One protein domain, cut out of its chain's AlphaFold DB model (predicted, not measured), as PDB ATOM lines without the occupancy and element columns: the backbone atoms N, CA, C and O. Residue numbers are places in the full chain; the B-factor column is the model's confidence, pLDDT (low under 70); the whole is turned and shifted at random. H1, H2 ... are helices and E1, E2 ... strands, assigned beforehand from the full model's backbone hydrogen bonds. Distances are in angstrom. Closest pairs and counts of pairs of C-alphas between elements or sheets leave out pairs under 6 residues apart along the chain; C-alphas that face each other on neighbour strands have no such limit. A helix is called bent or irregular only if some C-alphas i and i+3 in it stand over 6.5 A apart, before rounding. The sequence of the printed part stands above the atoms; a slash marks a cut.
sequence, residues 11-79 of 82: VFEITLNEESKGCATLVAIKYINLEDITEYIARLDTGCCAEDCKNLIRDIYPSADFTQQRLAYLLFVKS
ATOM      1  N   VAL A  11      13.417 -31.009  17.408       95.19
ATOM      2  CA  VAL A  11      14.740 -31.390  16.909       95.19
ATOM      3  C   VAL A  11      15.557 -30.128  16.654       95.19
ATOM      4  O   VAL A  11      15.048 -29.155  16.098       95.19
ATOM      5  N   PHE A  12      16.821 -30.158  17.060       93.75
ATOM      6  CA  PHE A  12      17.783 -29.079  16.885       93.75
ATOM      7  C   PHE A  12      19.012 -29.609  16.153       93.75
ATOM      8  O   PHE A  12      19.504 -30.694  16.474       93.75
ATOM      9  N   GLU A  13      19.514 -28.836  15.193       94.62
ATOM     10  CA  GLU A  13      20.872 -29.023  14.687       94.62
ATOM     11  C   GLU A  13      21.851 -28.502  15.741       94.62
ATOM     12  O   GLU A  13      21.726 -27.370  16.215       94.62
ATOM     13  N   ILE A  14      22.797 -29.345  16.141       93.88
ATOM     14  CA  ILE A  14      23.813 -29.001  17.127       93.88
ATOM     15  C   ILE A  14      25.079 -28.617  16.378       93.88
ATOM     16  O   ILE A  14      25.646 -29.435  15.657       93.88
ATOM     17  N   THR A  15      25.540 -27.387  16.578       94.88
ATOM     18  CA  THR A  15      26.800 -26.895  16.019       94.88
ATOM     19  C   THR A  15      27.769 -26.545  17.141       94.88
ATOM     20  O   THR A  15      27.373 -26.088  18.214       94.88
ATOM     21  N   LEU A  16      29.058 -26.778  16.906       93.69
ATOM     22  CA  LEU A  16      30.136 -26.358  17.795       93.69
ATOM     23  C   LEU A  16      31.214 -25.697  16.949       93.69
ATOM     24  O   LEU A  16      31.742 -26.335  16.043       93.69
ATOM     25  N   ASN A  17      31.534 -24.434  17.244       93.81
ATOM     26  CA  ASN A  17      32.443 -23.618  16.429       93.81
ATOM     27  C   ASN A  17      32.065 -23.659  14.938       93.81
ATOM     28  O   ASN A  17      32.912 -23.913  14.089       93.81
ATOM     29  N   GLU A  18      30.770 -23.476  14.649       93.19
ATOM     30  CA  GLU A  18      30.174 -23.506  13.298       93.19
ATOM     31  C   GLU A  18      30.217 -24.871  12.583       93.19
ATOM     32  O   GLU A  18      29.632 -25.029  11.516       93.19
ATOM     33  N   GLU A  19      30.817 -25.895  13.190       95.31
ATOM     34  CA  GLU A  19      30.844 -27.253  12.655       95.31
ATOM     35  C   GLU A  19      29.628 -28.053  13.147       95.31
ATOM     36  O   GLU A  19      29.361 -28.123  14.352       95.31
ATOM     37  N   SER A  20      28.897 -28.689  12.228       94.06
ATOM     38  CA  SER A  20      27.747 -29.534  12.574       94.06
ATOM     39  C   SER A  20      28.193 -30.792  13.330       94.06
ATOM     40  O   SER A  20      29.113 -31.498  12.919       94.06
ATOM     41  N   LYS A  21      27.534 -31.084  14.456       94.19
ATOM     42  CA  LYS A  21      27.747 -32.275  15.305       94.19
ATOM     43  C   LYS A  21      26.578 -33.267  15.234       94.19
ATOM     44  O   LYS A  21      26.567 -34.270  15.960       94.19
ATOM     45  N   GLY A  22      25.636 -33.004  14.330       94.25
ATOM     46  CA  GLY A  22      24.429 -33.786  14.090       94.25
ATOM     47  C   GLY A  22      23.188 -33.179  14.737       94.25
ATOM     48  O   GLY A  22      23.198 -32.060  15.253       94.25
ATOM     49  N   CYS A  23      22.098 -33.939  14.713       95.88
ATOM     50  CA  CYS A  23      20.818 -33.515  15.270       95.88
ATOM     51  C   CYS A  23      20.587 -34.109  16.664       95.88
ATOM     52  O   CYS A  23      20.993 -35.238  16.956       95.88
ATOM     53  N   ALA A  24      19.875 -33.377  17.517       96.50
ATOM     54  CA  ALA A  24      19.416 -33.869  18.808       96.50
ATOM     55  C   ALA A  24      17.967 -33.461  19.081       96.50
ATOM     56  O   ALA A  24      17.512 -32.397  18.667       96.50
ATOM     57  N   THR A  25      17.239 -34.309  19.804       96.88
ATOM     58  CA  THR A  25      15.863 -34.030  20.230       96.88
ATOM     59  C   THR A  25      15.860 -33.542  21.672       96.88
ATOM     60  O   THR A  25      16.451 -34.182  22.542       96.88
ATOM     61  N   LEU A  26      15.172 -32.433  21.941       96.06
ATOM     62  CA  LEU A  26      14.939 -31.950  23.301       96.06
ATOM     63  C   LEU A  26      13.890 -32.832  23.984       96.06
ATOM     64  O   LEU A  26      12.716 -32.777  23.627       96.06
ATOM     65  N   VAL A  27      14.279 -33.640  24.967       97.12
ATOM     66  CA  VAL A  27      13.367 -34.611  25.607       97.12
ATOM     67  C   VAL A  27      12.808 -34.134  26.942       97.12
ATOM     68  O   VAL A  27      11.734 -34.576  27.343       97.12
ATOM     69  N   ALA A  28      13.494 -33.218  27.625       95.38
ATOM     70  CA  ALA A  28      13.016 -32.657  28.881       95.38
ATOM     71  C   ALA A  28      13.522 -31.230  29.097       95.38
ATOM     72  O   ALA A  28      14.621 -30.872  28.676       95.38
ATOM     73  N   ILE A  29      12.709 -30.438  29.796       94.94
ATOM     74  CA  ILE A  29      13.041 -29.086  30.241       94.94
ATOM     75  C   ILE A  29      12.761 -29.021  31.739       94.94
ATOM     76  O   ILE A  29      11.652 -29.330  32.178       94.94
ATOM     77  N   LYS A  30      13.749 -28.597  32.525       92.94
ATOM     78  CA  LYS A  30      13.586 -28.336  33.957       92.94
ATOM     79  C   LYS A  30      13.966 -26.896  34.254       92.94
ATOM     80  O   LYS A  30      15.027 -26.442  33.849       92.94
ATOM     81  N   TYR A  31      13.124 -26.191  35.000       93.19
ATOM     82  CA  TYR A  31      13.444 -24.843  35.462       93.19
ATOM     83  C   TYR A  31      13.993 -24.901  36.885       93.19
ATOM     84  O   TYR A  31      13.362 -25.507  37.750       93.19
ATOM     85  N   ILE A  32      15.129 -24.267  37.158       94.56
ATOM     86  CA  ILE A  32      15.749 -24.232  38.494       94.56
ATOM     87  C   ILE A  32      16.263 -22.829  38.807       94.56
ATOM     88  O   ILE A  32      16.544 -22.062  37.886       94.56
ATOM     89  N   ASN A  33      16.356 -22.477  40.088       96.31
ATOM     90  CA  ASN A  33      17.105 -21.282  40.468       96.31
ATOM     91  C   ASN A  33      18.603 -21.592  40.376       96.31
ATOM     92  O   ASN A  33      19.001 -22.746  40.543       96.31
ATOM     93  N   LEU A  34      19.429 -20.570  40.144       96.38
ATOM     94  CA  LEU A  34      20.889 -20.727  40.130       96.38
ATOM     95  C   LEU A  34      21.395 -21.354  41.438       96.38
ATOM     96  O   LEU A  34      22.264 -22.223  41.431       96.38
ATOM     97  N   GLU A  35      20.797 -20.962  42.564       95.88
ATOM     98  CA  GLU A  35      21.208 -21.456  43.877       95.88
ATOM     99  C   GLU A  35      20.882 -22.930  44.126       95.88
ATOM    100  O   GLU A  35      21.576 -23.569  44.916       95.88
ATOM    101  N   ASP A  36      19.916 -23.486  43.389       96.12
ATOM    102  CA  ASP A  36      19.491 -24.886  43.494       96.12
ATOM    103  C   ASP A  36      20.387 -25.846  42.684       96.12
ATOM    104  O   ASP A  36      20.122 -27.053  42.628       96.12
ATOM    105  N   ILE A  37      21.441 -25.343  42.028       96.50
ATOM    106  CA  ILE A  37      22.437 -26.187  41.360       96.50
ATOM    107  C   ILE A  37      23.209 -26.979  42.416       96.50
ATOM    108  O   ILE A  37      23.940 -26.432  43.242       96.50
ATOM    109  N   THR A  38      23.044 -28.298  42.361       97.12
ATOM    110  CA  THR A  38      23.741 -29.256  43.227       97.12
ATOM    111  C   THR A  38      25.071 -29.693  42.615       97.12
ATOM    112  O   THR A  38      25.259 -29.596  41.403       97.12
ATOM    113  N   GLU A  39      25.955 -30.279  43.428       97.88
ATOM    114  CA  GLU A  39      27.199 -30.917  42.957       97.88
ATOM    115  C   GLU A  39      26.962 -31.931  41.833       97.88
ATOM    116  O   GLU A  39      27.731 -31.992  40.879       97.88
ATOM    117  N   TYR A  40      25.881 -32.712  41.918       96.62
ATOM    118  CA  TYR A  40      25.538 -33.682  40.880       96.62
ATOM    119  C   TYR A  40      25.241 -32.998  39.540       96.62
ATOM    120  O   TYR A  40      25.744 -33.427  38.506       96.62
ATOM    121  N   ILE A  41      24.446 -31.922  39.563       94.81
ATOM    122  CA  ILE A  41      24.090 -31.162  38.358       94.81
ATOM    123  C   ILE A  41      25.338 -30.499  37.770       94.81
ATOM    124  O   ILE A  41      25.606 -30.673  36.586       94.81
ATOM    125  N   ALA A  42      26.127 -29.811  38.600       97.06
ATOM    126  CA  ALA A  42      27.344 -29.128  38.169       97.06
ATOM    127  C   ALA A  42      28.347 -30.092  37.516       97.06
ATOM    128  O   ALA A  42      28.800 -29.869  36.397       97.06
ATOM    129  N   ARG A  43      28.632 -31.230  38.158       97.19
ATOM    130  CA  ARG A  43      29.579 -32.216  37.611       97.19
ATOM    131  C   ARG A  43      29.087 -32.875  36.331       97.19
ATOM    132  O   ARG A  43      29.910 -33.208  35.487       97.19
ATOM    133  N   LEU A  44      27.779 -33.081  36.195       94.12
ATOM    134  CA  LEU A  44      27.200 -33.654  34.983       94.12
ATOM    135  C   LEU A  44      27.282 -32.682  33.800       94.12
ATOM    136  O   LEU A  44      27.552 -33.112  32.684       94.12
ATOM    137  N   ASP A  45      27.017 -31.401  34.047       92.31
ATOM    138  CA  ASP A  45      26.808 -30.402  32.997       92.31
ATOM    139  C   ASP A  45      28.109 -29.714  32.567       92.31
ATOM    140  O   ASP A  45      28.380 -29.557  31.379       92.31
ATOM    141  N   THR A  46      28.946 -29.340  33.535       93.38
ATOM    142  CA  THR A  46      30.175 -28.570  33.296       93.38
ATOM    143  C   THR A  46      31.439 -29.309  33.728       93.38
ATOM    144  O   THR A  46      32.542 -28.911  33.359       93.38
ATOM    145  N   GLY A  47      31.310 -30.371  34.530       95.94
ATOM    146  CA  GLY A  47      32.443 -31.105  35.096       95.94
ATOM    147  C   GLY A  47      33.132 -30.412  36.279       95.94
ATOM    148  O   GLY A  47      34.051 -30.991  36.859       95.94
ATOM    149  N   CYS A  48      32.695 -29.212  36.677       96.31
ATOM    150  CA  CYS A  48      33.249 -28.487  37.825       96.31
ATOM    151  C   CYS A  48      32.426 -28.697  39.112       96.31
ATOM    152  O   CYS A  48      31.419 -29.410  39.121       96.31
ATOM    153  N   CYS A  49      32.898 -28.130  40.229       98.12
ATOM    154  CA  CYS A  49      32.130 -28.122  41.476       98.12
ATOM    155  C   CYS A  49      30.950 -27.140  41.390       98.12
ATOM    156  O   CYS A  49      30.883 -26.307  40.485       98.12
ATOM    157  N   ALA A  50      30.006 -27.229  42.329       97.94
ATOM    158  CA  ALA A  50      28.791 -26.419  42.301       97.94
ATOM    159  C   ALA A  50      29.080 -24.911  42.337       97.94
ATOM    160  O   ALA A  50      28.431 -24.157  41.616       97.94
ATOM    161  N   GLU A  51      30.061 -24.476  43.129       97.94
ATOM    162  CA  GLU A  51      30.407 -23.056  43.247       97.94
ATOM    163  C   GLU A  51      31.006 -22.509  41.945       97.94
ATOM    164  O   GLU A  51      30.538 -21.500  41.419       97.94
ATOM    165  N   ASP A  52      31.966 -23.229  41.360       98.12
ATOM    166  CA  ASP A  52      32.570 -22.853  40.079       98.12
ATOM    167  C   ASP A  52      31.536 -22.853  38.946       98.12
ATOM    168  O   ASP A  52      31.564 -21.984  38.080       98.12
ATOM    169  N   CYS A  53      30.591 -23.800  38.959       97.88
ATOM    170  CA  CYS A  53      29.499 -23.861  37.987       97.88
ATOM    171  C   CYS A  53      28.600 -22.625  38.093       97.88
ATOM    172  O   CYS A  53      28.297 -21.984  37.085       97.88
ATOM    173  N   LYS A  54      28.216 -22.242  39.317       97.62
ATOM    174  CA  LYS A  54      27.412 -21.039  39.556       97.62
ATOM    175  C   LYS A  54      28.142 -19.778  39.096       97.62
ATOM    176  O   LYS A  54      27.519 -18.923  38.467       97.62
ATOM    177  N   ASN A  55      29.440 -19.669  39.371       97.50
ATOM    178  CA  ASN A  55      30.252 -18.528  38.943       97.50
ATOM    179  C   ASN A  55      30.391 -18.468  37.419       97.50
ATOM    180  O   ASN A  55      30.101 -17.430  36.832       97.50
ATOM    181  N   LEU A  56      30.669 -19.599  36.767       97.31
ATOM    182  CA  LEU A  56      30.703 -19.696  35.309       97.31
ATOM    183  C   LEU A  56      29.381 -19.241  34.670       97.31
ATOM    184  O   LEU A  56      29.385 -18.500  33.691       97.31
ATOM    185  N   ILE A  57      28.237 -19.654  35.222       96.31
ATOM    186  CA  ILE A  57      26.924 -19.243  34.704       96.31
ATOM    187  C   ILE A  57      26.717 -17.728  34.848       96.31
ATOM    188  O   ILE A  57      26.175 -17.103  33.933       96.31
ATOM    189  N   ARG A  58      27.157 -17.119  35.958       96.38
ATOM    190  CA  ARG A  58      27.110 -15.656  36.131       96.38
ATOM    191  C   ARG A  58      27.989 -14.938  35.110       96.38
ATOM    192  O   ARG A  58      27.554 -13.930  34.562       96.38
ATOM    193  N   ASP A  59      29.158 -15.489  34.800       96.94
ATOM    194  CA  ASP A  59      30.071 -14.923  33.805       96.94
ATOM    195  C   ASP A  59      29.506 -15.005  32.376       96.94
ATOM    196  O   ASP A  59      29.684 -14.080  31.584       96.94
ATOM    197  N   ILE A  60      28.779 -16.079  32.046       95.50
ATOM    198  CA  ILE A  60      28.101 -16.235  30.745       95.50
ATOM    199  C   ILE A  60      26.941 -15.234  30.602       95.50
ATOM    200  O   ILE A  60      26.686 -14.730  29.505       95.50
ATOM    201  N   TYR A  61      26.237 -14.934  31.696       94.50
ATOM    202  CA  TYR A  61      25.061 -14.062  31.707       94.50
ATOM    203  C   TYR A  61      25.214 -12.897  32.702       94.50
ATOM    204  O   TYR A  61      24.449 -12.805  33.666       94.50
ATOM    205  N   PRO A  62      26.139 -11.950  32.459       94.50
ATOM    206  CA  PRO A  62      26.499 -10.919  33.438       94.50
ATOM    207  C   PRO A  62      25.361  -9.938  33.761       94.50
ATOM    208  O   PRO A  62      25.375  -9.293  34.805       94.50
ATOM    209  N   SER A  63      24.363  -9.821  32.879       95.31
ATOM    210  CA  SER A  63      23.210  -8.927  33.054       95.31
ATOM    211  C   SER A  63      21.962  -9.622  33.612       95.31
ATOM    212  O   SER A  63      20.915  -8.982  33.713       95.31
ATOM    213  N   ALA A  64      22.019 -10.925  33.900       93.44
ATOM    214  CA  ALA A  64      20.865 -11.676  34.385       93.44
ATOM    215  C   ALA A  64      20.638 -11.455  35.889       93.44
ATOM    216  O   ALA A  64      21.563 -11.556  36.694       93.44
ATOM    217  N   ASP A  65      19.384 -11.222  36.277       94.56
ATOM    218  CA  ASP A  65      18.975 -11.210  37.683       94.56
ATOM    219  C   ASP A  65      18.464 -12.599  38.082       94.56
ATOM    220  O   ASP A  65      17.280 -12.925  37.948       94.56
ATOM    221  N   PHE A  66      19.367 -13.429  38.602       93.94
ATOM    222  CA  PHE A  66      19.064 -14.797  39.031       93.94
ATOM    223  C   PHE A  66      18.182 -14.897  40.286       93.94
ATOM    224  O   PHE A  66      17.792 -16.003  40.658       93.94
ATOM    225  N   THR A  67      17.837 -13.776  40.930       92.94
ATOM    226  CA  THR A  67      16.837 -13.765  42.013       92.94
ATOM    227  C   THR A  67      15.406 -13.742  41.470       92.94
ATOM    228  O   THR A  67      14.482 -14.214  42.130       92.94
ATOM    229  N   GLN A  68      15.226 -13.237  40.246       91.88
ATOM    230  CA  GLN A  68      13.931 -13.144  39.566       91.88
ATOM    231  C   GLN A  68      13.810 -14.107  38.380       91.88
ATOM    232  O   GLN A  68      12.702 -14.418  37.932       91.88
ATOM    233  N   GLN A  69      14.938 -14.590  37.859       91.38
ATOM    234  CA  GLN A  69      15.006 -15.438  36.676       91.38
ATOM    235  C   GLN A  69      15.450 -16.858  37.025       91.38
ATOM    236  O   GLN A  69      16.369 -17.083  37.807       91.38
ATOM    237  N   ARG A  70      14.802 -17.837  36.387       92.81
ATOM    238  CA  ARG A  70      15.146 -19.259  36.500       92.81
ATOM    239  C   ARG A  70      15.923 -19.710  35.275       92.81
ATOM    240  O   ARG A  70      15.576 -19.349  34.152       92.81
ATOM    241  N   LEU A  71      16.904 -20.574  35.498       92.94
ATOM    242  CA  LEU A  71      17.608 -21.288  34.441       92.94
ATOM    243  C   LEU A  71      16.694 -22.345  33.827       92.94
ATOM    244  O   LEU A  71      15.929 -22.996  34.541       92.94
ATOM    245  N   ALA A  72      16.806 -22.538  32.517       92.81
ATOM    246  CA  ALA A  72      16.193 -23.655  31.811       92.81
ATOM    247  C   ALA A  72      17.263 -24.720  31.534       92.81
ATOM    248  O   ALA A  72      18.106 -24.538  30.663       92.81
ATOM    249  N   TYR A  73      17.213 -25.830  32.265       92.44
ATOM    250  CA  TYR A  73      18.025 -27.017  32.017       92.44
ATOM    251  C   TYR A  73      17.380 -27.862  30.922       92.44
ATOM    252  O   TYR A  73      16.227 -28.285  31.058       92.44
ATOM    253  N   LEU A  74      18.122 -28.095  29.844       94.06
ATOM    254  CA  LEU A  74      17.647 -28.767  28.639       94.06
ATOM    255  C   LEU A  74      18.334 -30.123  28.503       94.06
ATOM    256  O   LEU A  74      19.554 -30.191  28.389       94.06
ATOM    257  N   LEU A  75      17.555 -31.202  28.484       94.50
ATOM    258  CA  LEU A  75      18.086 -32.536  28.219       94.50
ATOM    259  C   LEU A  75      17.898 -32.877  26.744       94.50
ATOM    260  O   LEU A  75      16.768 -33.041  26.277       94.50
ATOM    261  N   PHE A  76      19.010 -33.026  26.034       94.88
ATOM    262  CA  PHE A  76      19.032 -33.436  24.638       94.88
ATOM    263  C   PHE A  76      19.427 -34.903  24.500       94.88
ATOM    264  O   PHE A  76      20.358 -35.375  25.148       94.88
ATOM    265  N   VAL A  77      18.742 -35.616  23.609       95.81
ATOM    266  CA  VAL A  77      19.141 -36.953  23.163       95.81
ATOM    267  C   VAL A  77      19.634 -36.829  21.733       95.81
ATOM    268  O   VAL A  77      18.870 -36.440  20.845       95.81
ATOM    269  N   LYS A  78      20.917 -37.138  21.514       94.50
ATOM    270  CA  LYS A  78      21.503 -37.153  20.174       94.50
ATOM    271  C   LYS A  78      20.798 -38.217  19.327       94.50
ATOM    272  O   LYS A  78      20.608 -39.348  19.782       94.50
ATOM    273  N   SER A  79      20.420 -37.857  18.106       90.56
ATOM    274  CA  SER A  79      19.940 -38.825  17.124       90.56
ATOM    275  C   SER A  79      21.050 -39.833  16.830       90.56
ATOM    276  O   SER A  79      22.216 -39.461  16.711       90.56
TER     277      SER A  79
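What this domain is: This is residues 11 to 79 of the 82 residues of an uncharacterized protein of Sphingobacterium sp. IITKGP-BTPF85 (UniProt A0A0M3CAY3). Picture an open arch made of a bent ribbon of three strands, E1, E2 and E3, with the hairpin of E1 and E2 folded over at one end and a pair of helices, H1 and H2, at the other. The long strand E2 turns sharply at residue 23: its earlier part runs beside E1, its later part beside E3, and the two helices meet each other but are not on the sheet. The printed part has 69 residues with three named strands and two named helices, in the order E1, E2, H1, H2, E3; the sheet order is E1, E2, E3, antiparallel throughout, and the class is mixed, helices and strands. The whole is only just loose, close to compact, with a radius of gyration of the C-alphas of 13.5 A and spans of 34 by 24 by 23 A.

Where its parts are: Find C-alpha 11 at (14.740, -31.390, 16.909), where the printed part begins; from there strand E1, residues 11 to 16, runs 16.2 A from first to last C-alpha. After a tight link of two residues, strand E2 begins at Glu 19; it takes in residues 19 to 32, the longest strand here by residues, and measures 30.1 A from first to last C-alpha. Look for C-alpha 32 at (15.749, -24.232, 38.494), where it ends. Go on to Glu 39, where helix H1 begins; it holds residues 39 to 45 and is 10.0 A long. Helix H2, residues 50 to 60, is the longest helix by residues and measures 15.4 A. After residues 61 to 70 you reach strand E3, residues 71 to 78, 21.7 A long from first to last C-alpha; it ends at Lys 78, with C-alpha 78 at (21.503, -37.153, 20.174).

How they stand to each other: Begin with E1 and E2, a hairpin of antiparallel neighbours whose directions stand at 116 degrees. Look at N 12 and O 24, 2.8 A apart, and at N 16 and O 19, 2.9 A apart, both within hydrogen-bond range. Among the C-alphas that face each other across this pair are those of Val 11 and Thr 25, at 4.4 A. E2 bends by 82 degrees at residue 23. Beyond the bend, E2 has E3 as its antiparallel neighbour, at 136 degrees between directions; the C-alphas of residues 24 and 78 face each other at 4.1 A, and those of residues 32 and 71 at 5.3 A. Here N 25 and O 77 are 2.9 A apart and N 71 and O 32 are 2.8 A apart, again within hydrogen-bond range. E1 and E3 are the edge strands, E2 is the inner one, and the sheet is strongly twisted. Now turn to the helices: H1 and H2 touch, with the C-alphas of Glu 39 and Ala 50 the closest at 4.8 A. Their lines stand at a steep tilt of 44 degrees, and they run the same way. Neither helix is on the sheet. E1 is apart from both H1 and H2, E2 is apart from H2, and H1 is apart from E3. In H1 and H2 every O i to N i+4 pair is within hydrogen-bond range.

The domain as a whole: The two C-alphas farthest apart are those of Thr 67 and Ser 79, at 35.5 A, while the first and last printed C-alphas, of Val 11 and Ser 79, are 9.1 A apart. The printed part runs from residue 11 to residue 79 with no cut. The links E1 to E2 and H1 to H2 are tight, those from E2 to H1 and from H2 to E3 are short, and there is no long link. Residues 59 to 65, of which 59 and 60 belong to H2, stand free. The mean pLDDT of the printed part is 95.1, and no printed residue is under 70 in this predicted model.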